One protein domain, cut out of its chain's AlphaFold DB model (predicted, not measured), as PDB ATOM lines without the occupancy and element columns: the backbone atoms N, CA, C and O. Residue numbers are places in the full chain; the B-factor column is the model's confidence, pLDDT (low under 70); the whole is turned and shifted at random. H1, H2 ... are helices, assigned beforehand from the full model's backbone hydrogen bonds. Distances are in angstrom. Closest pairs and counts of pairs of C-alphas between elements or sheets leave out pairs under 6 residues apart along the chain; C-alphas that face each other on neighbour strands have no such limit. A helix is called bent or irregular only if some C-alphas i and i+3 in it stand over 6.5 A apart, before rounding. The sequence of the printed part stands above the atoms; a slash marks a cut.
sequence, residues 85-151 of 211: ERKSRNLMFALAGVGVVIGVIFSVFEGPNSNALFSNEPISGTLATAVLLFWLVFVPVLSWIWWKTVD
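What this domain is: This is residues 85 to 151 of the 211 residues of an uncharacterized protein of Erythrobacter insulae (UniProt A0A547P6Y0). This is a long helical hairpin: two long, nearly straight helices, H1 and H2, run side by side in opposite directions, and the loop of residues 111 to 124 joins them at one end, folding off to one side of the pair. The two helices make the length of the rod and meet at few places, and residues 96 to 101 of H1 stand free. The printed part has 67 residues with two named helices, H1 then H2, and no named strand; the class is all helix. The whole is loose, with a radius of gyration of the C-alphas of 14.5 A, and spans 42 by 20 by 16 A.

How they stand to each other: Begin with the longest helix, H1, residues 85 to 110, and then look across to H2, residues 125 to 149. They touch, with 6 pairs of C-alphas within 8 A; the closest C-alphas are those of Ser 88 and Thr 149, 6.3 A apart. Their lines stand at a shallow tilt of 2 degrees, and they run opposite ways, forming a helical hairpin. Their centres are 11.9 A apart. Every O i to N i+4 pair in H1 is within hydrogen-bond range; in H2, 19 of 21 are.

Where its parts are: Find C-alpha 85 at (-24.278, 11.054, -22.483); from there H1 runs 37.8 A to C-alpha 110 at (5.541, -1.107, -2.779). H2 runs 35.0 A from C-alpha 125 to C-alpha 149 at (-20.181, 5.153, -26.826). H2 is neither bent nor irregular, but only just: C-alphas 136 and 139 are 6.3 A apart.

The domain as a whole: The two C-alphas farthest apart, those of Asn 113 and Asp 151, are 42.8 A apart, while those of Glu 85 and Asp 151, the first and last printed, are 7.6 A apart. The printed part has no cut, and the link from H1 to H2 is long, with 14 residues. Look there for low confidence: residues 112 to 117 have pLDDT under 70, against a mean of 82.6 for the printed part.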
ATOM      1  N   GLU A  85     -24.897  10.195 -23.491       77.25
ATOM      2  CA  GLU A  85     -24.278  11.054 -22.483       77.25
ATOM      3  C   GLU A  85     -24.245  10.381 -21.100       77.25
ATOM      4  O   GLU A  85     -23.225  10.407 -20.408       77.25
ATOM      5  N   ARG A  86     -25.313   9.663 -20.714       77.88
ATOM      6  CA  ARG A  86     -25.313   8.849 -19.482       77.88
ATOM      7  C   ARG A  86     -24.247   7.756 -19.512       77.88
ATOM      8  O   ARG A  86     -23.570   7.548 -18.506       77.88
ATOM      9  N   LYS A  87     -24.114   7.039 -20.634       80.38
ATOM     10  CA  LYS A  87     -23.115   5.970 -20.782       80.38
ATOM     11  C   LYS A  87     -21.695   6.534 -20.749       80.38
ATOM     12  O   LYS A  87     -20.870   5.991 -20.023       80.38
ATOM     13  N   SER A  88     -21.443   7.637 -21.454       77.88
ATOM     14  CA  SER A  88     -20.158   8.347 -21.442       77.88
ATOM     15  C   SER A  88     -19.781   8.804 -20.028       77.88
ATOM     16  O   SER A  88     -18.702   8.479 -19.533       77.88
ATOM     17  N   ARG A  89     -20.712   9.432 -19.298       80.69
ATOM     18  CA  ARG A  89     -20.484   9.845 -17.906       80.69
ATOM     19  C   ARG A  89     -20.197   8.665 -16.977       80.69
ATOM     20  O   ARG A  89     -19.279   8.733 -16.163       80.69
ATOM     21  N   ASN A  90     -20.962   7.581 -17.087       81.75
ATOM     22  CA  ASN A  90     -20.725   6.386 -16.276       81.75
ATOM     23  C   ASN A  90     -19.370   5.746 -16.603       81.75
ATOM     24  O   ASN A  90     -18.693   5.267 -15.697       81.75
ATOM     25  N   LEU A  91     -18.953   5.780 -17.871       84.31
ATOM     26  CA  LEU A  91     -17.634   5.325 -18.292       84.31
ATOM     27  C   LEU A  91     -16.527   6.222 -17.719       84.31
ATOM     28  O   LEU A  91     -15.550   5.688 -17.211       84.31
ATOM     29  N   MET A  92     -16.697   7.550 -17.687       81.75
ATOM     30  CA  MET A  92     -15.753   8.450 -17.004       81.75
ATOM     31  C   MET A  92     -15.623   8.123 -15.513       81.75
ATOM     32  O   MET A  92     -14.509   8.062 -15.000       81.75
ATOM     33  N   PHE A  93     -16.733   7.871 -14.811       81.31
ATOM     34  CA  PHE A  93     -16.676   7.471 -13.402       81.31
ATOM     35  C   PHE A  93     -16.016   6.106 -13.206       81.31
ATOM     36  O   PHE A  93     -15.240   5.937 -12.268       81.31
ATOM     37  N   ALA A  94     -16.269   5.150 -14.102       83.56
ATOM     38  CA  ALA A  94     -15.578   3.867 -14.085       83.56
ATOM     39  C   ALA A  94     -14.064   4.048 -14.293       83.56
ATOM     40  O   ALA A  94     -13.280   3.490 -13.533       83.56
ATOM     41  N   LEU A  95     -13.650   4.882 -15.254       83.69
ATOM     42  CA  LEU A  95     -12.243   5.205 -15.512       83.69
ATOM     43  C   LEU A  95     -11.580   5.908 -14.322       83.69
ATOM     44  O   LEU A  95     -10.461   5.559 -13.951       83.69
ATOM     45  N   ALA A  96     -12.280   6.843 -13.678       81.75
ATOM     46  CA  ALA A  96     -11.806   7.471 -12.449       81.75
ATOM     47  C   ALA A  96     -11.614   6.434 -11.326       81.75
ATOM     48  O   ALA A  96     -10.595   6.443 -10.639       81.75
ATOM     49  N   GLY A  97     -12.552   5.490 -11.183       81.88
ATOM     50  CA  GLY A  97     -12.444   4.378 -10.236       81.88
ATOM     51  C   GLY A  97     -11.258   3.453 -10.524       81.88
ATOM     52  O   GLY A  97     -10.582   3.014  -9.596       81.88
ATOM     53  N   VAL A  98     -10.943   3.211 -11.796       82.75
ATOM     54  CA  VAL A  98      -9.756   2.438 -12.188       82.75
ATOM     55  C   VAL A  98      -8.465   3.125 -11.731       82.75
ATOM     56  O   VAL A  98      -7.572   2.448 -11.228       82.75
ATOM     57  N   GLY A  99      -8.385   4.457 -11.804       80.31
ATOM     58  CA  GLY A  99      -7.253   5.215 -11.253       80.31
ATOM     59  C   GLY A  99      -7.047   4.979  -9.750       80.31
ATOM     60  O   GLY A  99      -5.918   4.775  -9.306       80.31
ATOM     61  N   VAL A 100      -8.136   4.913  -8.974       80.94
ATOM     62  CA  VAL A 100      -8.082   4.577  -7.539       80.94
ATOM     63  C   VAL A 100      -7.550   3.161  -7.325       80.94
ATOM     64  O   VAL A 100      -6.681   2.956  -6.483       80.94
ATOM     65  N   VAL A 101      -8.028   2.186  -8.106       81.62
ATOM     66  CA  VAL A 101      -7.559   0.792  -8.018       81.62
ATOM     67  C   VAL A 101      -6.062   0.696  -8.304       81.62
ATOM     68  O   VAL A 101      -5.353   0.016  -7.567       81.62
ATOM     69  N   ILE A 102      -5.561   1.411  -9.314       80.38
ATOM     70  CA  ILE A 102      -4.123   1.466  -9.611       80.38
ATOM     71  C   ILE A 102      -3.358   2.039  -8.416       80.38
ATOM     72  O   ILE A 102      -2.398   1.421  -7.968       80.38
ATOM     73  N   GLY A 103      -3.808   3.162  -7.848       77.81
ATOM     74  CA  GLY A 103      -3.176   3.751  -6.663       77.81
ATOM     75  C   GLY A 103      -3.114   2.784  -5.474       77.81
ATOM     76  O   GLY A 103      -2.074   2.659  -4.829       77.81
ATOM     77  N   VAL A 104      -4.193   2.033  -5.226       79.12
ATOM     78  CA  VAL A 104      -4.236   0.997  -4.180       79.12
ATOM     79  C   VAL A 104      -3.258  -0.138  -4.478       79.12
ATOM     80  O   VAL A 104      -2.539  -0.561  -3.578       79.12
ATOM     81  N   ILE A 105      -3.187  -0.616  -5.726       79.50
ATOM     82  CA  ILE A 105      -2.227  -1.653  -6.133       79.50
ATOM     83  C   ILE A 105      -0.801  -1.183  -5.831       79.50
ATOM     84  O   ILE A 105      -0.071  -1.882  -5.135       79.50
ATOM     85  N   PHE A 106      -0.419   0.021  -6.259       78.88
ATOM     86  CA  PHE A 106       0.909   0.563  -5.953       78.88
ATOM     87  C   PHE A 106       1.181   0.620  -4.443       78.88
ATOM     88  O   PHE A 106       2.229   0.160  -3.995       78.88
ATOM     89  N   SER A 107       0.215   1.093  -3.650       77.62
ATOM     90  CA  SER A 107       0.353   1.154  -2.190       77.62
ATOM     91  C   SER A 107       0.508  -0.220  -1.529       77.62
ATOM     92  O   SER A 107       1.177  -0.316  -0.502       77.62
ATOM     93  N   VAL A 108      -0.120  -1.270  -2.066       79.94
ATOM     94  CA  VAL A 108      -0.045  -2.632  -1.511       79.94
ATOM     95  C   VAL A 108       1.273  -3.312  -1.876       79.94
ATOM     96  O   VAL A 108       1.848  -4.000  -1.037       79.94
ATOM     97  N   PHE A 109       1.749  -3.135  -3.111       79.62
ATOM     98  CA  PHE A 109       2.939  -3.833  -3.605       79.62
ATOM     99  C   PHE A 109       4.255  -3.174  -3.181       79.62
ATOM    100  O   PHE A 109       5.206  -3.888  -2.879       79.62
ATOM    101  N   GLU A 110       4.315  -1.843  -3.133       78.19
ATOM    102  CA  GLU A 110       5.541  -1.107  -2.779       78.19
ATOM    103  C   GLU A 110       5.524  -0.611  -1.320       78.19
ATOM    104  O   GLU A 110       6.554  -0.222  -0.774       78.19
ATOM    105  N   GLY A 111       4.366  -0.670  -0.658       71.25
ATOM    106  CA  GLY A 111       4.167  -0.217   0.715       71.25
ATOM    107  C   GLY A 111       3.711   1.249   0.815       71.25
ATOM    108  O   GLY A 111       3.975   2.059  -0.074       71.25
ATOM    109  N   PRO A 112       3.029   1.625   1.915       65.00
ATOM    110  CA  PRO A 112       2.369   2.929   2.059       65.00
ATOM    111  C   PRO A 112       3.328   4.128   2.140       65.00
ATOM    112  O   PRO A 112       2.918   5.246   1.848       65.00
ATOM    113  N   ASN A 113       4.597   3.898   2.492       64.12
ATOM    114  CA  ASN A 113       5.635   4.935   2.581       64.12
ATOM    115  C   ASN A 113       6.534   4.985   1.334       64.12
ATOM    116  O   ASN A 113       7.565   5.659   1.338       64.12
ATOM    117  N   SER A 114       6.195   4.231   0.286       66.31
ATOM    118  CA  SER A 114       7.013   4.182  -0.915       66.31
ATOM    119  C   SER A 114       6.801   5.418  -1.780       66.31
ATOM    120  O   SER A 114       5.694   5.712  -2.229       66.31
ATOM    121  N   ASN A 115       7.904   6.098  -2.086       69.12
ATOM    122  CA  ASN A 115       7.934   7.155  -3.092       69.12
ATOM    123  C   ASN A 115       8.000   6.597  -4.523       69.12
ATOM    124  O   ASN A 115       8.174   7.383  -5.444       69.12
ATOM    125  N   ALA A 116       7.850   5.281  -4.730       68.50
ATOM    126  CA  ALA A 116       8.002   4.621  -6.033       68.50
ATOM    127  C   ALA A 116       7.126   5.210  -7.153       68.50
ATOM    128  O   ALA A 116       7.496   5.146  -8.316       68.50
ATOM    129  N   LEU A 117       5.974   5.807  -6.824       66.75
ATOM    130  CA  LEU A 117       5.122   6.491  -7.810       66.75
ATOM    131  C   LEU A 117       5.699   7.823  -8.314       66.75
ATOM    132  O   LEU A 117       5.310   8.292  -9.381       66.75
ATOM    133  N   PHE A 118       6.582   8.444  -7.535       72.00
ATOM    134  CA  PHE A 118       7.164   9.762  -7.799       72.00
ATOM    135  C   PHE A 118       8.695   9.725  -7.872       72.00
ATOM    136  O   PHE A 118       9.333  10.775  -7.926       72.00
ATOM    137  N   SER A 119       9.288   8.532  -7.845       79.62
ATOM    138  CA  SER A 119      10.716   8.321  -8.013       79.62
ATOM    139  C   SER A 119      10.988   7.629  -9.343       79.62
ATOM    140  O   SER A 119      10.166   6.880  -9.862       79.62
ATOM    141  N   ASN A 120      12.186   7.858  -9.873       82.19
ATOM    142  CA  ASN A 120      12.706   7.130 -11.030       82.19
ATOM    143  C   ASN A 120      13.470   5.863 -10.604       82.19
ATOM    144  O   ASN A 120      14.306   5.356 -11.351       82.19
ATOM    145  N   GLU A 121      13.215   5.376  -9.385       84.75
ATOM    146  CA  GLU A 121      13.833   4.154  -8.878       84.75
ATOM    147  C   GLU A 121      13.215   2.919  -9.550       84.75
ATOM    148  O   GLU A 121      12.036   2.931  -9.919       84.75
ATOM    149  N   PRO A 122      13.979   1.826  -9.705       84.69
ATOM    150  CA  PRO A 122      13.440   0.588 -10.245       84.69
ATOM    151  C   PRO A 122      12.282   0.055  -9.389       84.69
ATOM    152  O   PRO A 122      12.445  -0.199  -8.198       84.69
ATOM    153  N   ILE A 123      11.128  -0.171 -10.017       85.75
ATOM    154  CA  ILE A 123       9.981  -0.846  -9.391       85.75
ATOM    155  C   ILE A 123      10.109  -2.369  -9.487       85.75
ATOM    156  O   ILE A 123      10.827  -2.903 -10.340       85.75
ATOM    157  N   SER A 124       9.368  -3.093  -8.647       86.31
ATOM    158  CA  SER A 124       9.341  -4.556  -8.710       86.31
ATOM    159  C   SER A 124       8.869  -5.067 -10.085       86.31
ATOM    160  O   SER A 124       7.912  -4.564 -10.678       86.31
ATOM    161  N   GLY A 125       9.517  -6.119 -10.604       89.06
ATOM    162  CA  GLY A 125       9.180  -6.683 -11.921       89.06
ATOM    163  C   GLY A 125       7.726  -7.170 -12.027       89.06
ATOM    164  O   GLY A 125       7.103  -7.061 -13.087       89.06
ATOM    165  N   THR A 126       7.156  -7.644 -10.915       87.12
ATOM    166  CA  THR A 126       5.740  -8.028 -10.813       87.12
ATOM    167  C   THR A 126       4.819  -6.826 -11.022       87.12
ATOM    168  O   THR A 126       3.890  -6.905 -11.829       87.12
ATOM    169  N   LEU A 127       5.095  -5.703 -10.350       85.88
ATOM    170  CA  LEU A 127       4.323  -4.472 -10.504       85.88
ATOM    171  C   LEU A 127       4.467  -3.903 -11.916       85.88
ATOM    172  O   LEU A 127       3.459  -3.593 -12.548       85.88
ATOM    173  N   ALA A 128       5.692  -3.853 -12.449       88.31
ATOM    174  CA  ALA A 128       5.949  -3.404 -13.816       88.31
ATOM    175  C   ALA A 128       5.132  -4.209 -14.838       88.31
ATOM    176  O   ALA A 128       4.480  -3.634 -15.705       88.31
ATOM    177  N   THR A 129       5.102  -5.538 -14.701       90.19
ATOM    178  CA  THR A 129       4.328  -6.419 -15.588       90.19
ATOM    179  C   THR A 129       2.830  -6.136 -15.495       90.19
ATOM    180  O   THR A 129       2.164  -6.003 -16.521       90.19
ATOM    181  N   ALA A 130       2.291  -6.005 -14.279       86.44
ATOM    182  CA  ALA A 130       0.875  -5.714 -14.073       86.44
ATOM    183  C   ALA A 130       0.473  -4.356 -14.676       86.44
ATOM    184  O   ALA A 130      -0.530  -4.266 -15.385       86.44
ATOM    185  N   VAL A 131       1.282  -3.319 -14.447       85.31
ATOM    186  CA  VAL A 131       1.043  -1.964 -14.965       85.31
ATOM    187  C   VAL A 131       1.185  -1.919 -16.484       85.31
ATOM    188  O   VAL A 131       0.359  -1.295 -17.144       85.31
ATOM    189  N   LEU A 132       2.163  -2.619 -17.064       90.19
ATOM    190  CA  LEU A 132       2.322  -2.713 -18.518       90.19
ATOM    191  C   LEU A 132       1.150  -3.436 -19.181       90.19
ATOM    192  O   LEU A 132       0.646  -2.959 -20.194       90.19
ATOM    193  N   LEU A 133       0.686  -4.556 -18.618       89.38
ATOM    194  CA  LEU A 133      -0.501  -5.256 -19.120       89.38
ATOM    195  C   LEU A 133      -1.735  -4.362 -19.038       89.38
ATOM    196  O   LEU A 133      -2.502  -4.265 -19.996       89.38
ATOM    197  N   PHE A 134      -1.903  -3.667 -17.915       86.38
ATOM    198  CA  PHE A 134      -2.963  -2.688 -17.762       86.38
ATOM    199  C   PHE A 134      -2.875  -1.595 -18.843       86.38
ATOM    200  O   PHE A 134      -3.837  -1.344 -19.568       86.38
ATOM    201  N   TRP A 135      -1.703  -0.992 -19.022       87.31
ATOM    202  CA  TRP A 135      -1.512   0.118 -19.948       87.31
ATOM    203  C   TRP A 135      -1.646  -0.291 -21.417       87.31
ATOM    204  O   TRP A 135      -2.327   0.379 -22.182       87.31
ATOM    205  N   LEU A 136      -1.026  -1.393 -21.835       92.25
ATOM    206  CA  LEU A 136      -0.981  -1.799 -23.243       92.25
ATOM    207  C   LEU A 136      -2.232  -2.554 -23.700       92.25
ATOM    208  O   LEU A 136      -2.491  -2.611 -24.900       92.25
ATOM    209  N   VAL A 137      -3.010  -3.127 -22.776       91.94
ATOM    210  CA  VAL A 137      -4.224  -3.885 -23.114       91.94
ATOM    211  C   VAL A 137      -5.476  -3.127 -22.698       91.94
ATOM    212  O   VAL A 137      -6.333  -2.845 -23.536       91.94
ATOM    213  N   PHE A 138      -5.601  -2.766 -21.420       88.31
ATOM    214  CA  PHE A 138      -6.847  -2.195 -20.913       88.31
ATOM    215  C   PHE A 138      -7.072  -0.772 -21.419       88.31
ATOM    216  O   PHE A 138      -8.190  -0.462 -21.824       88.31
ATOM    217  N   VAL A 139      -6.043   0.083 -21.459       87.19
ATOM    218  CA  VAL A 139      -6.214   1.477 -21.917       87.19
ATOM    219  C   VAL A 139      -6.671   1.552 -23.385       87.19
ATOM    220  O   VAL A 139      -7.663   2.241 -23.641       87.19
ATOM    221  N   PRO A 140      -6.078   0.822 -24.355       91.06
ATOM    222  CA  PRO A 140      -6.588   0.796 -25.728       91.06
ATOM    223  C   PRO A 140      -8.009   0.243 -25.842       91.06
ATOM    224  O   PRO A 140      -8.822   0.801 -26.578       91.06
ATOM    225  N   VAL A 141      -8.342  -0.813 -25.091       92.19
ATOM    226  CA  VAL A 141      -9.704  -1.376 -25.071       92.19
ATOM    227  C   VAL A 141     -10.708  -0.350 -24.545       92.19
ATOM    228  O   VAL A 141     -11.775  -0.174 -25.132       92.19
ATOM    229  N   LEU A 142     -10.367   0.372 -23.479       88.06
ATOM    230  CA  LEU A 142     -11.206   1.426 -22.914       88.06
ATOM    231  C   LEU A 142     -11.360   2.609 -23.874       88.06
ATOM    232  O   LEU A 142     -12.473   3.098 -24.052       88.06
ATOM    233  N   SER A 143     -10.280   3.022 -24.543       88.81
ATOM    234  CA  SER A 143     -10.329   4.044 -25.593       88.81
ATOM    235  C   SER A 143     -11.244   3.613 -26.744       88.81
ATOM    236  O   SER A 143     -12.084   4.382 -27.206       88.81
ATOM    237  N   TRP A 144     -11.171   2.351 -27.162       92.25
ATOM    238  CA  TRP A 144     -12.055   1.805 -28.188       92.25
ATOM    239  C   TRP A 144     -13.530   1.787 -27.761       92.25
ATOM    240  O   TRP A 144     -14.410   2.168 -28.535       92.25
ATOM    241  N   ILE A 145     -13.819   1.377 -26.522       91.12
ATOM    242  CA  ILE A 145     -15.179   1.407 -25.958       91.12
ATOM    243  C   ILE A 145     -15.698   2.846 -25.876       91.12
ATOM    244  O   ILE A 145     -16.862   3.090 -26.208       91.12
ATOM    245  N   TRP A 146     -14.843   3.796 -25.484       87.62
ATOM    246  CA  TRP A 146     -15.158   5.222 -25.459       87.62
ATOM    247  C   TRP A 146     -15.628   5.694 -26.836       87.62
ATOM    248  O   TRP A 146     -16.760   6.159 -26.954       87.62
ATOM    249  N   TRP A 147     -14.839   5.448 -27.886       89.56
ATOM    250  CA  TRP A 147     -15.178   5.823 -29.265       89.56
ATOM    251  C   TRP A 147     -16.506   5.252 -29.769       89.56
ATOM    252  O   TRP A 147     -17.174   5.890 -30.576       89.56
ATOM    253  N   LYS A 148     -16.915   4.068 -29.299       89.69
ATOM    254  CA  LYS A 148     -18.213   3.472 -29.658       89.69
ATOM    255  C   LYS A 148     -19.402   4.041 -28.885       89.69
ATOM    256  O   LYS A 148     -20.543   3.772 -29.252       89.69
ATOM    257  N   THR A 149     -19.147   4.732 -27.780       88.56
ATOM    258  CA  THR A 149     -20.181   5.153 -26.826       88.56
ATOM    259  C   THR A 149     -20.504   6.638 -26.939       88.56
ATOM    260  O   THR A 149     -21.641   7.034 -26.675       88.56
ATOM    261  N   VAL A 150     -19.508   7.446 -27.298       87.19
ATOM    262  CA  VAL A 150     -19.646   8.895 -27.435       87.19
ATOM    263  C   VAL A 150     -20.483   9.284 -28.650       87.19
ATOM    264  O   VAL A 150     -20.523   8.568 -29.649       87.19
ATOM    265  N   ASP A 151     -21.166  10.420 -28.547       87.88
ATOM    266  CA  ASP A 151     -21.840  11.040 -29.686       87.88
ATOM    267  C   ASP A 151     -20.847  11.804 -30.583       87.88
ATOM    268  O   ASP A 151     -19.646  11.869 -30.313       87.88
TER     269      ASP A 151